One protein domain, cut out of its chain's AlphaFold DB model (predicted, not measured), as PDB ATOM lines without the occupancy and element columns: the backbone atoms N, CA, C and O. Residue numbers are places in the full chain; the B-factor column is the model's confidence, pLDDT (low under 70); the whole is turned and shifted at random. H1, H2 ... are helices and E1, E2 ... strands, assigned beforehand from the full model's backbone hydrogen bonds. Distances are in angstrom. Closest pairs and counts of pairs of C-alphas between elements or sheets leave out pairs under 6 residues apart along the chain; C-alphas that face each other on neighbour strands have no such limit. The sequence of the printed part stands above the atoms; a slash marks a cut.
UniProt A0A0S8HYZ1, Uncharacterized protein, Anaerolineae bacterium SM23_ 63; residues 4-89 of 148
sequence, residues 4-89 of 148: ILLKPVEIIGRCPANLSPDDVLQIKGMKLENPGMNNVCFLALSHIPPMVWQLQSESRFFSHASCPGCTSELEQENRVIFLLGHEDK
ATOM      1  N   ILE A   4     130.139 163.497 109.242       97.56
ATOM      2  CA  ILE A   4     131.007 164.342 110.061       97.56
ATOM      3  C   ILE A   4     130.537 165.781 109.894       97.56
ATOM      4  O   ILE A   4     130.433 166.272 108.772       97.56
ATOM      5  N   LEU A   5     130.261 166.455 111.002       97.88
ATOM      6  CA  LEU A   5     129.996 167.884 111.027       97.88
ATOM      7  C   LEU A   5     131.309 168.638 111.204       97.88
ATOM      8  O   LEU A   5     132.210 168.180 111.907       97.88
ATOM      9  N   LEU A   6     131.409 169.784 110.542       96.81
ATOM     10  CA  LEU A   6     132.557 170.678 110.545       96.81
ATOM     11  C   LEU A   6     132.056 172.093 110.835       96.81
ATOM     12  O   LEU A   6     131.211 172.588 110.093       96.81
ATOM     13  N   LYS A   7     132.595 172.763 111.856       96.44
ATOM     14  CA  LYS A   7     132.310 174.187 112.104       96.44
ATOM     15  C   LYS A   7     133.530 174.950 112.610       96.44
ATOM     16  O   LYS A   7     134.331 174.361 113.341       96.44
ATOM     17  N   PRO A   8     133.683 176.245 112.294       95.94
ATOM     18  CA  PRO A   8     134.603 177.114 113.014       95.94
ATOM     19  C   PRO A   8     134.226 177.189 114.504       95.94
ATOM     20  O   PRO A   8     133.055 177.307 114.857       95.94
ATOM     21  N   VAL A   9     135.220 177.115 115.388       95.75
ATOM     22  CA  VAL A   9     135.052 177.261 116.851       95.75
ATOM     23  C   VAL A   9     135.931 178.359 117.446       95.75
ATOM     24  O   VAL A   9     135.684 178.850 118.551       95.75
ATOM     25  N   GLU A  10     136.950 178.788 116.706       93.19
ATOM     26  CA  GLU A  10     137.778 179.928 117.068       93.19
ATOM     27  C   GLU A  10     138.297 180.608 115.804       93.19
ATOM     28  O   GLU A  10     138.750 179.945 114.870       93.19
ATOM     29  N   ILE A  11     138.207 181.935 115.778       91.75
ATOM     30  CA  ILE A  11     138.715 182.780 114.702       91.75
ATOM     31  C   ILE A  11     139.641 183.797 115.359       91.75
ATOM     32  O   ILE A  11     139.209 184.591 116.193       91.75
ATOM     33  N   ILE A  12     140.916 183.720 115.011       88.50
ATOM     34  CA  ILE A  12     141.973 184.632 115.433       88.50
ATOM     35  C   ILE A  12     142.179 185.612 114.281       88.50
ATOM     36  O   ILE A  12     142.365 185.180 113.139       88.50
ATOM     37  N   GLY A  13     142.091 186.909 114.575       87.38
ATOM     38  CA  GLY A  13     142.123 187.958 113.560       87.38
ATOM     39  C   GLY A  13     140.864 187.955 112.688       87.38
ATOM     40  O   GLY A  13     139.744 187.831 113.188       87.38
ATOM     41  N   ARG A  14     141.044 188.099 111.372       85.44
ATOM     42  CA  ARG A  14     139.964 188.138 110.379       85.44
ATOM     43  C   ARG A  14     140.100 186.990 109.382       85.44
ATOM     44  O   ARG A  14     141.177 186.726 108.859       85.44
ATOM     45  N   CYS A  15     138.983 186.339 109.054       88.56
ATOM     46  CA  CYS A  15     138.933 185.357 107.974       88.56
ATOM     47  C   CYS A  15     138.537 186.031 106.642       88.56
ATOM     48  O   CYS A  15     137.411 186.523 106.544       88.56
ATOM     49  N   PRO A  16     139.386 186.021 105.592       87.06
ATOM     50  CA  PRO A  16     139.038 186.587 104.281       87.06
ATOM     51  C   PRO A  16     137.880 185.865 103.585       87.06
ATOM     52  O   PRO A  16     137.139 186.473 102.823       87.06
ATOM     53  N   ALA A  17     137.694 184.576 103.882       89.25
ATOM     54  CA  ALA A  17     136.560 183.789 103.403       89.25
ATOM     55  C   ALA A  17     135.266 184.053 104.195       89.25
ATOM     56  O   ALA A  17     134.279 183.356 103.988       89.25
ATOM     57  N   ASN A  18     135.284 185.024 105.119       90.88
ATOM     58  CA  ASN A  18     134.146 185.424 105.944       90.88
ATOM     59  C   ASN A  18     133.512 184.266 106.737       90.88
ATOM     60  O   ASN A  18     132.305 184.248 106.955       90.88
ATOM     61  N   LEU A  19     134.329 183.293 107.160       93.00
ATOM     62  CA  LEU A  19     133.862 182.192 107.999       93.00
ATOM     63  C   LEU A  19     133.360 182.715 109.350       93.00
ATOM     64  O   LEU A  19     133.966 183.609 109.942       93.00
ATOM     65  N   SER A  20     132.295 182.100 109.848       93.25
ATOM     66  CA  SER A  20     131.606 182.391 111.101       93.25
ATOM     67  C   SER A  20     131.511 181.127 111.967       93.25
ATOM     68  O   SER A  20     131.401 180.026 111.429       93.25
ATOM     69  N   PRO A  21     131.487 181.239 113.310       93.06
ATOM     70  CA  PRO A  21     131.171 180.117 114.198       93.06
ATOM     71  C   PRO A  21     129.806 179.457 113.953       93.06
ATOM     72  O   PRO A  21     129.566 178.353 114.444       93.06
ATOM     73  N   ASP A  22     128.915 180.112 113.211       94.00
ATOM     74  CA  ASP A  22     127.609 179.566 112.835       94.00
ATOM     75  C   ASP A  22     127.651 178.767 111.522       94.00
ATOM     76  O   ASP A  22     126.716 178.022 111.227       94.00
ATOM     77  N   ASP A  23     128.743 178.860 110.754       95.00
ATOM     78  CA  ASP A  23     128.915 178.078 109.534       95.00
ATOM     79  C   ASP A  23     129.113 176.598 109.889       95.00
ATOM     80  O   ASP A  23     130.123 176.201 110.477       95.00
ATOM     81  N   VAL A  24     128.155 175.758 109.498       96.56
ATOM     82  CA  VAL A  24     128.229 174.301 109.658       96.56
ATOM     83  C   VAL A  24     128.241 173.633 108.290       96.56
ATOM     84  O   VAL A  24     127.340 173.824 107.472       96.56
ATOM     85  N   LEU A  25     129.263 172.822 108.051       96.69
ATOM     86  CA  LEU A  25     129.426 172.009 106.854       96.69
ATOM     87  C   LEU A  25     129.305 170.529 107.219       96.69
ATOM     88  O   LEU A  25     129.581 170.129 108.352       96.69
ATOM     89  N   GLN A  26     128.910 169.710 106.250       96.94
ATOM     90  CA  GLN A  26     128.813 168.263 106.412       96.94
ATOM     91  C   GLN A  26     129.836 167.567 105.521       96.94
ATOM     92  O   GLN A  26     130.101 167.984 104.397       96.94
ATOM     93  N   ILE A  27     130.406 166.476 106.012       95.81
ATOM     94  CA  ILE A  27     131.300 165.609 105.257       95.81
ATOM     95  C   ILE A  27     130.716 164.199 105.305       95.81
ATOM     96  O   ILE A  27     130.646 163.574 106.366       95.81
ATOM     97  N   LYS A  28     130.295 163.693 104.144       94.56
ATOM     98  CA  LYS A  28     129.803 162.322 103.965       94.56
ATOM     99  C   LYS A  28     130.814 161.559 103.126       94.56
ATOM    100  O   LYS A  28     130.945 161.763 101.919       94.56
ATOM    101  N   GLY A  29     131.594 160.710 103.787       89.56
ATOM    102  CA  GLY A  29     132.781 160.142 103.158       89.56
ATOM    103  C   GLY A  29     133.831 161.190 102.883       89.56
ATOM    104  O   GLY A  29     134.222 161.918 103.782       89.56
ATOM    105  N   MET A  30     134.285 161.279 101.642       88.62
ATOM    106  CA  MET A  30     135.221 162.325 101.229       88.62
ATOM    107  C   MET A  30     134.523 163.468 100.490       88.62
ATOM    108  O   MET A  30     135.183 164.307  99.883       88.62
ATOM    109  N   LYS A  31     133.186 163.506 100.526       92.69
ATOM    110  CA  LYS A  31     132.389 164.535  99.870       92.69
ATOM    111  C   LYS A  31     131.950 165.587 100.882       92.69
ATOM    112  O   LYS A  31     131.337 165.257 101.896       92.69
ATOM    113  N   LEU A  32     132.241 166.846 100.567       93.62
ATOM    114  CA  LEU A  32     131.692 167.999 101.268       93.62
ATOM    115  C   LEU A  32     130.247 168.244 100.813       93.62
ATOM    116  O   LEU A  32     129.965 168.295  99.616       93.62
ATOM    117  N   GLU A  33     129.357 168.450 101.771       95.75
ATOM    118  CA  GLU A  33     127.989 168.907 101.571       95.75
ATOM    119  C   GLU A  33     127.771 170.201 102.365       95.75
ATOM    120  O   GLU A  33     128.187 170.327 103.518       95.75
ATOM    121  N   ASN A  34     127.120 171.180 101.735       95.19
ATOM    122  CA  ASN A  34     126.840 172.488 102.326       95.19
ATOM    123  C   ASN A  34     125.338 172.809 102.219       95.19
ATOM    124  O   ASN A  34     124.946 173.655 101.415       95.19
ATOM    125  N   PRO A  35     124.478 172.106 102.980       92.31
ATOM    126  CA  PRO A  35     123.028 172.283 102.885       92.31
ATOM    127  C   PRO A  35     122.567 173.675 103.341       92.31
ATOM    128  O   PRO A  35     121.541 174.155 102.875       92.31
ATOM    129  N   GLY A  36     123.330 174.327 104.226       92.00
ATOM    130  CA  GLY A  36     123.029 175.665 104.736       92.00
ATOM    131  C   GLY A  36     123.488 176.812 103.834       92.00
ATOM    132  O   GLY A  36     123.231 177.960 104.171       92.00
ATOM    133  N   MET A  37     124.167 176.525 102.713       91.94
ATOM    134  CA  MET A  37     124.830 177.540 101.875       91.94
ATOM    135  C   MET A  37     125.763 178.467 102.677       91.94
ATOM    136  O   MET A  37     125.894 179.653 102.385       91.94
ATOM    137  N   ASN A  38     126.419 177.898 103.686       95.56
ATOM    138  CA  ASN A  38     127.350 178.577 104.580       95.56
ATOM    139  C   ASN A  38     128.646 178.962 103.857       95.56
ATOM    140  O   ASN A  38     128.942 178.438 102.775       95.56
ATOM    141  N   ASN A  39     129.449 179.839 104.460       93.69
ATOM    142  CA  ASN A  39     130.720 180.238 103.859       93.69
ATOM    143  C   ASN A  39     131.692 179.049 103.789       93.69
ATOM    144  O   ASN A  39     131.751 178.198 104.679       93.69
ATOM    145  N   VAL A  40     132.482 178.992 102.715       92.12
ATOM    146  CA  VAL A  40     133.448 177.913 102.477       92.12
ATOM    147  C   VAL A  40     134.815 178.499 102.153       92.12
ATOM    148  O   VAL A  40     134.947 179.386 101.316       92.12
ATOM    149  N   CYS A  41     135.857 177.945 102.775       91.50
ATOM    150  CA  CYS A  41     137.246 178.262 102.465       91.50
ATOM    151  C   CYS A  41     137.973 177.016 101.951       91.50
ATOM    152  O   CYS A  41     138.331 176.137 102.734       91.50
ATOM    153  N   PHE A  42     138.241 176.946 100.644       88.81
ATOM    154  CA  PHE A  42     138.925 175.797 100.036       88.81
ATOM    155  C   PHE A  42     140.337 175.565 100.590       88.81
ATOM    156  O   PHE A  42     140.747 174.417 100.746       88.81
ATOM    157  N   LEU A  43     141.047 176.635 100.959       88.56
ATOM    158  CA  LEU A  43     142.360 176.536 101.602       88.56
ATOM    159  C   LEU A  43     142.274 175.899 102.996       88.56
ATOM    160  O   LEU A  43     143.144 175.132 103.387       88.56
ATOM    161  N   ALA A  44     141.224 176.189 103.768       90.12
ATOM    162  CA  ALA A  44     141.017 175.502 105.040       90.12
ATOM    163  C   ALA A  44     140.661 174.026 104.810       90.12
ATOM    164  O   ALA A  44     141.197 173.144 105.480       90.12
ATOM    165  N   LEU A  45     139.799 173.754 103.823       90.25
ATOM    166  CA  LEU A  45     139.367 172.401 103.485       90.25
ATOM    167  C   LEU A  45     140.511 171.497 103.016       90.25
ATOM    168  O   LEU A  45     140.450 170.301 103.282       90.25
ATOM    169  N   SER A  46     141.562 172.021 102.377       88.50
ATOM    170  CA  SER A  46     142.700 171.198 101.941       88.50
ATOM    171  C   SER A  46     143.489 170.583 103.102       88.50
ATOM    172  O   SER A  46     144.176 169.583 102.908       88.50
ATOM    173  N   HIS A  47     143.361 171.127 104.316       87.69
ATOM    174  CA  HIS A  47     144.035 170.621 105.515       87.69
ATOM    175  C   HIS A  47     143.186 169.649 106.341       87.69
ATOM    176  O   HIS A  47     143.695 169.021 107.260       87.69
ATOM    177  N   ILE A  48     141.907 169.490 106.014       91.06
ATOM    178  CA  ILE A  48     140.948 168.672 106.764       91.06
ATOM    179  C   ILE A  48     141.003 167.145 106.500       91.06
ATOM    180  O   ILE A  48     140.682 166.396 107.431       91.06
ATOM    181  N   PRO A  49     141.415 166.621 105.321       92.44
ATOM    182  CA  PRO A  49     141.321 165.191 105.013       92.44
ATOM    183  C   PRO A  49     141.933 164.226 106.044       92.44
ATOM    184  O   PRO A  49     141.261 163.243 106.363       92.44
ATOM    185  N   PRO A  50     143.123 164.479 106.634       91.81
ATOM    186  CA  PRO A  50     143.683 163.572 107.640       91.81
ATOM    187  C   PRO A  50     142.771 163.408 108.864       91.81
ATOM    188  O   PRO A  50     142.595 162.303 109.379       91.81
ATOM    189  N   MET A  51     142.123 164.493 109.297       93.12
ATOM    190  CA  MET A  51     141.206 164.478 110.435       93.12
ATOM    191  C   MET A  51     139.917 163.736 110.092       93.12
ATOM    192  O   MET A  51     139.420 162.981 110.925       93.12
ATOM    193  N   VAL A  52     139.408 163.900 108.867       93.44
ATOM    194  CA  VAL A  52     138.247 163.148 108.361       93.44
ATOM    195  C   VAL A  52     138.536 161.652 108.355       93.44
ATOM    196  O   VAL A  52     137.710 160.881 108.837       93.44
ATOM    197  N   TRP A  53     139.716 161.239 107.889       92.44
ATOM    198  CA  TRP A  53     140.119 159.830 107.877       92.44
ATOM    199  C   TRP A  53     140.156 159.235 109.285       92.44
ATOM    200  O   TRP A  53     139.598 158.166 109.513       92.44
ATOM    201  N   GLN A  54     140.738 159.956 110.248       91.75
ATOM    202  CA  GLN A  54     140.788 159.520 111.649       91.75
ATOM    203  C   GLN A  54     139.390 159.396 112.278       91.75
ATOM    204  O   GLN A  54     139.144 158.505 113.087       91.75
ATOM    205  N   LEU A  55     138.453 160.270 111.903       94.44
ATOM    206  CA  LEU A  55     137.064 160.168 112.354       94.44
ATOM    207  C   LEU A  55     136.321 159.013 111.682       94.44
ATOM    208  O   LEU A  55     135.490 158.370 112.317       94.44
ATOM    209  N   GLN A  56     136.609 158.729 110.414       92.44
ATOM    210  CA  GLN A  56     135.989 157.625 109.681       92.44
ATOM    211  C   GLN A  56     136.484 156.256 110.127       92.44
ATOM    212  O   GLN A  56     135.711 155.305 110.077       92.44
ATOM    213  N   SER A  57     137.731 156.158 110.595       90.12
ATOM    214  CA  SER A  57     138.257 154.933 111.202       90.12
ATOM    215  C   SER A  57     137.681 154.656 112.592       90.12
ATOM    216  O   SER A  57     138.017 153.640 113.187       90.12
ATOM    217  N   GLU A  58     136.871 155.572 113.133       85.50
ATOM    218  CA  GLU A  58     136.254 155.493 114.462       85.50
ATOM    219  C   GLU A  58     137.253 155.354 115.627       85.50
ATOM    220  O   GLU A  58     136.867 155.023 116.742       85.50
ATOM    221  N   SER A  59     138.530 155.686 115.405       84.56
ATOM    222  CA  SER A  59     139.546 155.723 116.470       84.56
ATOM    223  C   SER A  59     139.325 156.887 117.440       84.56
ATOM    224  O   SER A  59     139.847 156.897 118.550       84.56
ATOM    225  N   ARG A  60     138.543 157.879 117.009       91.19
ATOM    226  CA  ARG A  60     138.011 158.989 117.798       91.19
ATOM    227  C   ARG A  60     136.733 159.499 117.135       91.19
ATOM    228  O   ARG A  60     136.508 159.262 115.948       91.19
ATOM    229  N   PHE A  61     135.917 160.231 117.884       94.88
ATOM    230  CA  PHE A  61     134.639 160.765 117.397       94.88
ATOM    231  C   PHE A  61     134.643 162.282 117.170       94.88
ATOM    232  O   PHE A  61     133.677 162.810 116.623       94.88
ATOM    233  N   PHE A  62     135.724 162.974 117.547       96.69
ATOM    234  CA  PHE A  62     135.932 164.392 117.260       96.69
ATOM    235  C   PHE A  62     137.417 164.731 117.044       96.69
ATOM    236  O   PHE A  62     138.306 163.938 117.360       96.69
ATOM    237  N   SER A  63     137.684 165.892 116.450       96.12
ATOM    238  CA  SER A  63     139.022 166.455 116.261       96.12
ATOM    239  C   SER A  63     138.936 167.961 116.085       96.12
ATOM    240  O   SER A  63     137.953 168.472 115.555       96.12
ATOM    241  N   HIS A  64     140.016 168.663 116.413       95.31
ATOM    242  CA  HIS A  64     140.224 170.031 115.952       95.31
ATOM    243  C   HIS A  64     141.125 170.051 114.719       95.31
ATOM    244  O   HIS A  64     141.991 169.190 114.563       95.31
ATOM    245  N   ALA A  65     140.908 171.023 113.840       93.62
ATOM    246  CA  ALA A  65     141.746 171.296 112.679       93.62
ATOM    247  C   ALA A  65     142.050 172.790 112.627       93.62
ATOM    248  O   ALA A  65     141.145 173.603 112.766       93.62
ATOM    249  N   SER A  66     143.303 173.162 112.403       91.12
ATOM    250  CA  SER A  66     143.654 174.555 112.136       91.12
ATOM    251  C   SER A  66     143.769 174.769 110.635       91.12
ATOM    252  O   SER A  66     144.433 173.982 109.962       91.12
ATOM    253  N   CYS A  67     143.196 175.856 110.109       89.62
ATOM    254  CA  CYS A  67     143.564 176.297 108.766       89.62
ATOM    255  C   CYS A  67     145.068 176.633 108.725       89.62
ATOM    256  O   CYS A  67     145.623 177.025 109.760       89.62
ATOM    257  N   PRO A  68     145.713 176.563 107.549       85.25
ATOM    258  CA  PRO A  68     147.124 176.931 107.388       85.25
ATOM    259  C   PRO A  68     147.397 178.429 107.605       85.25
ATOM    260  O   PRO A  68     148.551 178.840 107.649       85.25
ATOM    261  N   GLY A  69     146.344 179.234 107.770       76.50
ATOM    262  CA  GLY A  69     146.411 180.681 107.915       76.50
ATOM    263  C   GLY A  69     146.395 181.389 106.563       76.50
ATOM    264  O   GLY A  69     146.833 180.847 105.549       76.50
ATOM    265  N   CYS A  70     145.844 182.602 106.537       73.12
ATOM    266  CA  CYS A  70     145.962 183.488 105.381       73.12
ATOM    267  C   CYS A  70     147.155 184.410 105.636       73.12
ATOM    268  O   CYS A  70     147.063 185.332 106.440       73.12
ATOM    269  N   THR A  71     148.284 184.141 104.984       60.56
ATOM    270  CA  THR A  71     149.551 184.875 105.161       60.56
ATOM    271  C   THR A  71     149.587 186.223 104.437       60.56
ATOM    272  O   THR A  71     150.636 186.855 104.379       60.56
ATOM    273  N   SER A  72     148.465 186.675 103.864       54.84
ATOM    274  CA  SER A  72     148.424 187.880 103.028       54.84
ATOM    275  C   SER A  72     148.710 189.177 103.793       54.84
ATOM    276  O   SER A  72     149.041 190.172 103.160       54.84
ATOM    277  N   GLU A  73     148.643 189.170 105.127       55.47
ATOM    278  CA  GLU A  73     149.039 190.293 105.983       55.47
ATOM    279  C   GLU A  73     149.993 189.771 107.067       55.47
ATOM    280  O   GLU A  73     149.573 189.246 108.094       55.47
ATOM    281  N   LEU A  74     151.300 189.858 106.802       55.41
ATOM    282  CA  LEU A  74     152.383 189.250 107.595       55.41
ATOM    283  C   LEU A  74     152.506 189.775 109.042       55.41
ATOM    284  O   LEU A  74     153.290 189.229 109.814       55.41
ATOM    285  N   GLU A  75     151.756 190.812 109.418       62.53
ATOM    286  CA  GLU A  75     151.833 191.445 110.741       62.53
ATOM    287  C   GLU A  75     150.818 190.892 111.754       62.53
ATOM    288  O   GLU A  75     150.986 191.101 112.956       62.53
ATOM    289  N   GLN A  76     149.778 190.173 111.311       66.38
ATOM    290  CA  GLN A  76     148.735 189.641 112.196       66.38
ATOM    291  C   GLN A  76     148.412 188.175 111.896       66.38
ATOM    292  O   GLN A  76     148.210 187.764 110.754       66.38
ATOM    293  N   GLU A  77     148.340 187.363 112.954       75.06
ATOM    294  CA  GLU A  77     147.937 185.962 112.847       75.06
ATOM    295  C   GLU A  77     146.444 185.870 112.490       75.06
ATOM    296  O   GLU A  77     145.577 186.099 113.330       75.06
ATOM    297  N   ASN A  78     146.146 185.492 111.244       84.75
ATOM    298  CA  ASN A  78     144.791 185.180 110.787       84.75
ATOM    299  C   ASN A  78     144.606 183.662 110.712       84.75
ATOM    300  O   ASN A  78     145.092 183.013 109.778       84.75
ATOM    301  N   ARG A  79     143.896 183.081 111.686       87.62
ATOM    302  CA  ARG A  79     143.735 181.624 111.812       87.62
ATOM    303  C   ARG A  79     142.334 181.237 112.255       87.62
ATOM    304  O   ARG A  79     141.800 181.780 113.212       87.62
ATOM    305  N   VAL A  80     141.771 180.230 111.595       92.06
ATOM    306  CA  VAL A  80     140.505 179.600 111.972       92.06
ATOM    307  C   VAL A  80     140.784 178.195 112.484       92.06
ATOM    308  O   VAL A  80     141.466 177.408 111.822       92.06
ATOM    309  N   ILE A  81     140.244 177.886 113.657       93.88
ATOM    310  CA  ILE A  81     140.224 176.546 114.233       93.88
ATOM    311  C   ILE A  81     138.821 175.988 114.038       93.88
ATOM    312  O   ILE A  81     137.825 176.622 114.386       93.88
ATOM    313  N   PHE A  82     138.757 174.783 113.495       96.50
ATOM    314  CA  PHE A  82     137.537 174.045 113.239       96.50
ATOM    315  C   PHE A  82     137.391 172.895 114.221       96.50
ATOM    316  O   PHE A  82     138.374 172.239 114.563       96.50
ATOM    317  N   LEU A  83     136.153 172.617 114.607       97.81
ATOM    318  CA  LEU A  83     135.744 171.365 115.222       97.81
ATOM    319  C   LEU A  83     135.183 170.449 114.140       97.81
ATOM    320  O   LEU A  83     134.329 170.856 113.354       97.81
ATOM    321  N   LEU A  84     135.649 169.207 114.150       97.81
ATOM    322  CA  LEU A  84     135.101 168.094 113.399       97.81
ATOM    323  C   LEU A  84     134.547 167.067 114.373       97.81
ATOM    324  O   LEU A  84     135.211 166.759 115.360       97.81
ATOM    325  N   GLY A  85     133.380 166.501 114.092       97.62
ATOM    326  CA  GLY A  85     132.774 165.511 114.977       97.62
ATOM    327  C   GLY A  85     131.701 164.679 114.301       97.62
ATOM    328  O   GLY A  85     131.114 165.104 113.309       97.62
ATOM    329  N   HIS A  86     131.456 163.474 114.814       97.50
ATOM    330  CA  HIS A  86     130.340 162.653 114.341       97.50
ATOM    331  C   HIS A  86     129.006 163.331 114.669       97.50
ATOM    332  O   HIS A  86     128.803 163.806 115.787       97.50
ATOM    333  N   GLU A  87     128.092 163.341 113.700       96.94
ATOM    334  CA  GLU A  87     126.760 163.947 113.827       96.94
ATOM    335  C   GLU A  87     125.964 163.388 115.019       96.94
ATOM    336  O   GLU A  87     125.367 164.149 115.775       96.94
ATOM    337  N   ASP A  88     126.033 162.076 115.261       95.94
ATOM    338  CA  ASP A  88     125.325 161.390 116.352       95.94
ATOM    339  C   ASP A  88     125.838 161.746 117.761       95.94
ATOM    340  O   ASP A  88     125.182 161.448 118.756       95.94
ATOM    341  N   LYS A  89     127.010 162.386 117.861       96.56
ATOM    342  CA  LYS A  89     127.657 162.797 119.123       96.56
ATOM    343  C   LYS A  89     127.968 164.289 119.140       96.56
ATOM    344  O   LYS A  89     128.807 164.741 119.923       96.56
TER     345      LYS A  89
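What this domain is: This is residues 4 to 89 of the 148 residues of an uncharacterized protein of Anaerolineae bacterium SM23_ 63 (UniProt A0A0S8HYZ1). A single, strongly twisted and curling sheet of five strands is the main part of this domain, with the short helix H2 over one face of it, slanting across the strands. The smaller helix H1 only grazes the sheet, and the long loop from E4 to E5, residues 67 to 78, reaches to one end of the longest axis. The printed part has 86 residues, with elements in the order E1 E2 E3 H1 H2 E4 E5; the sheet's order is E3 E2 E1 E5 E4, antiparallel throughout. The class is mixed, helices and strands, with under half of the residues in named elements. The whole is compact, with a radius of gyration of the C-alphas of 12.7 A, yet elongated in outline, spanning 39 by 26 by 19 A.

How they stand to each other: In the sheet, the inner strands E1, residues 4 to 12, and E5, residues 79 to 86, are antiparallel neighbours at 157 degrees, with N 5 and O 85 within hydrogen-bond range at 2.8 A. On the other side of E1 is E2, residues 25 to 28, antiparallel at 146 degrees, with N 6 and O 25 at 2.9 A. The edge strand E3, residues 31 to 33, pairs with E2 at 143 degrees, N 33 and O 26 being 2.8 A apart. E1, E2 and E3 form a meander, each strand the antiparallel neighbour of the one before. The other edge strand, E4, residues 62 to 66, forms a hairpin with E5 at 163 degrees, with N 63 and O 84 at 2.8 A. From edge to edge the strands' lines turn by 88 degrees. E3 and E4 are apart. H2, residues 49 to 56, is on the sheet at a height of 8.0 A. It lies only just over E1 and E5, with 3 of its C-alphas falling on each, and runs slantwise to the strands, at 40 degrees to E1 on the local plane. Its closest C-alphas to E4 are those of Met 51 and Ser 63, 6.5 A. H1, residues 42 to 45, only grazes the sheet with residues 44 to 45; it and H2 meet only through their link. In H2 every O i to N i+4 pair is within hydrogen-bond range; H1 is too short for such a pair.

Where its parts are: E1 begins at C-alpha 4, (131.007, 164.342, 110.061), and measures 23.7 A from first to last C-alpha. E2 measures 10.1 A, E3 6.4 A, H1 4.9 A, H2 10.4 A and E4 13.8 A. E5 measures 23.4 A and ends at C-alpha 86, (130.340, 162.653, 114.341).

The domain as a whole: The two C-alphas farthest apart are those of Glu 75 and Asp 88, 40.5 A. The printed part has no cut. The links E1 to E2 and E4 to E5 are long, 12 residues each. The mean pLDDT of the printed part is 89.7, and residues 71 to 76 are under 70.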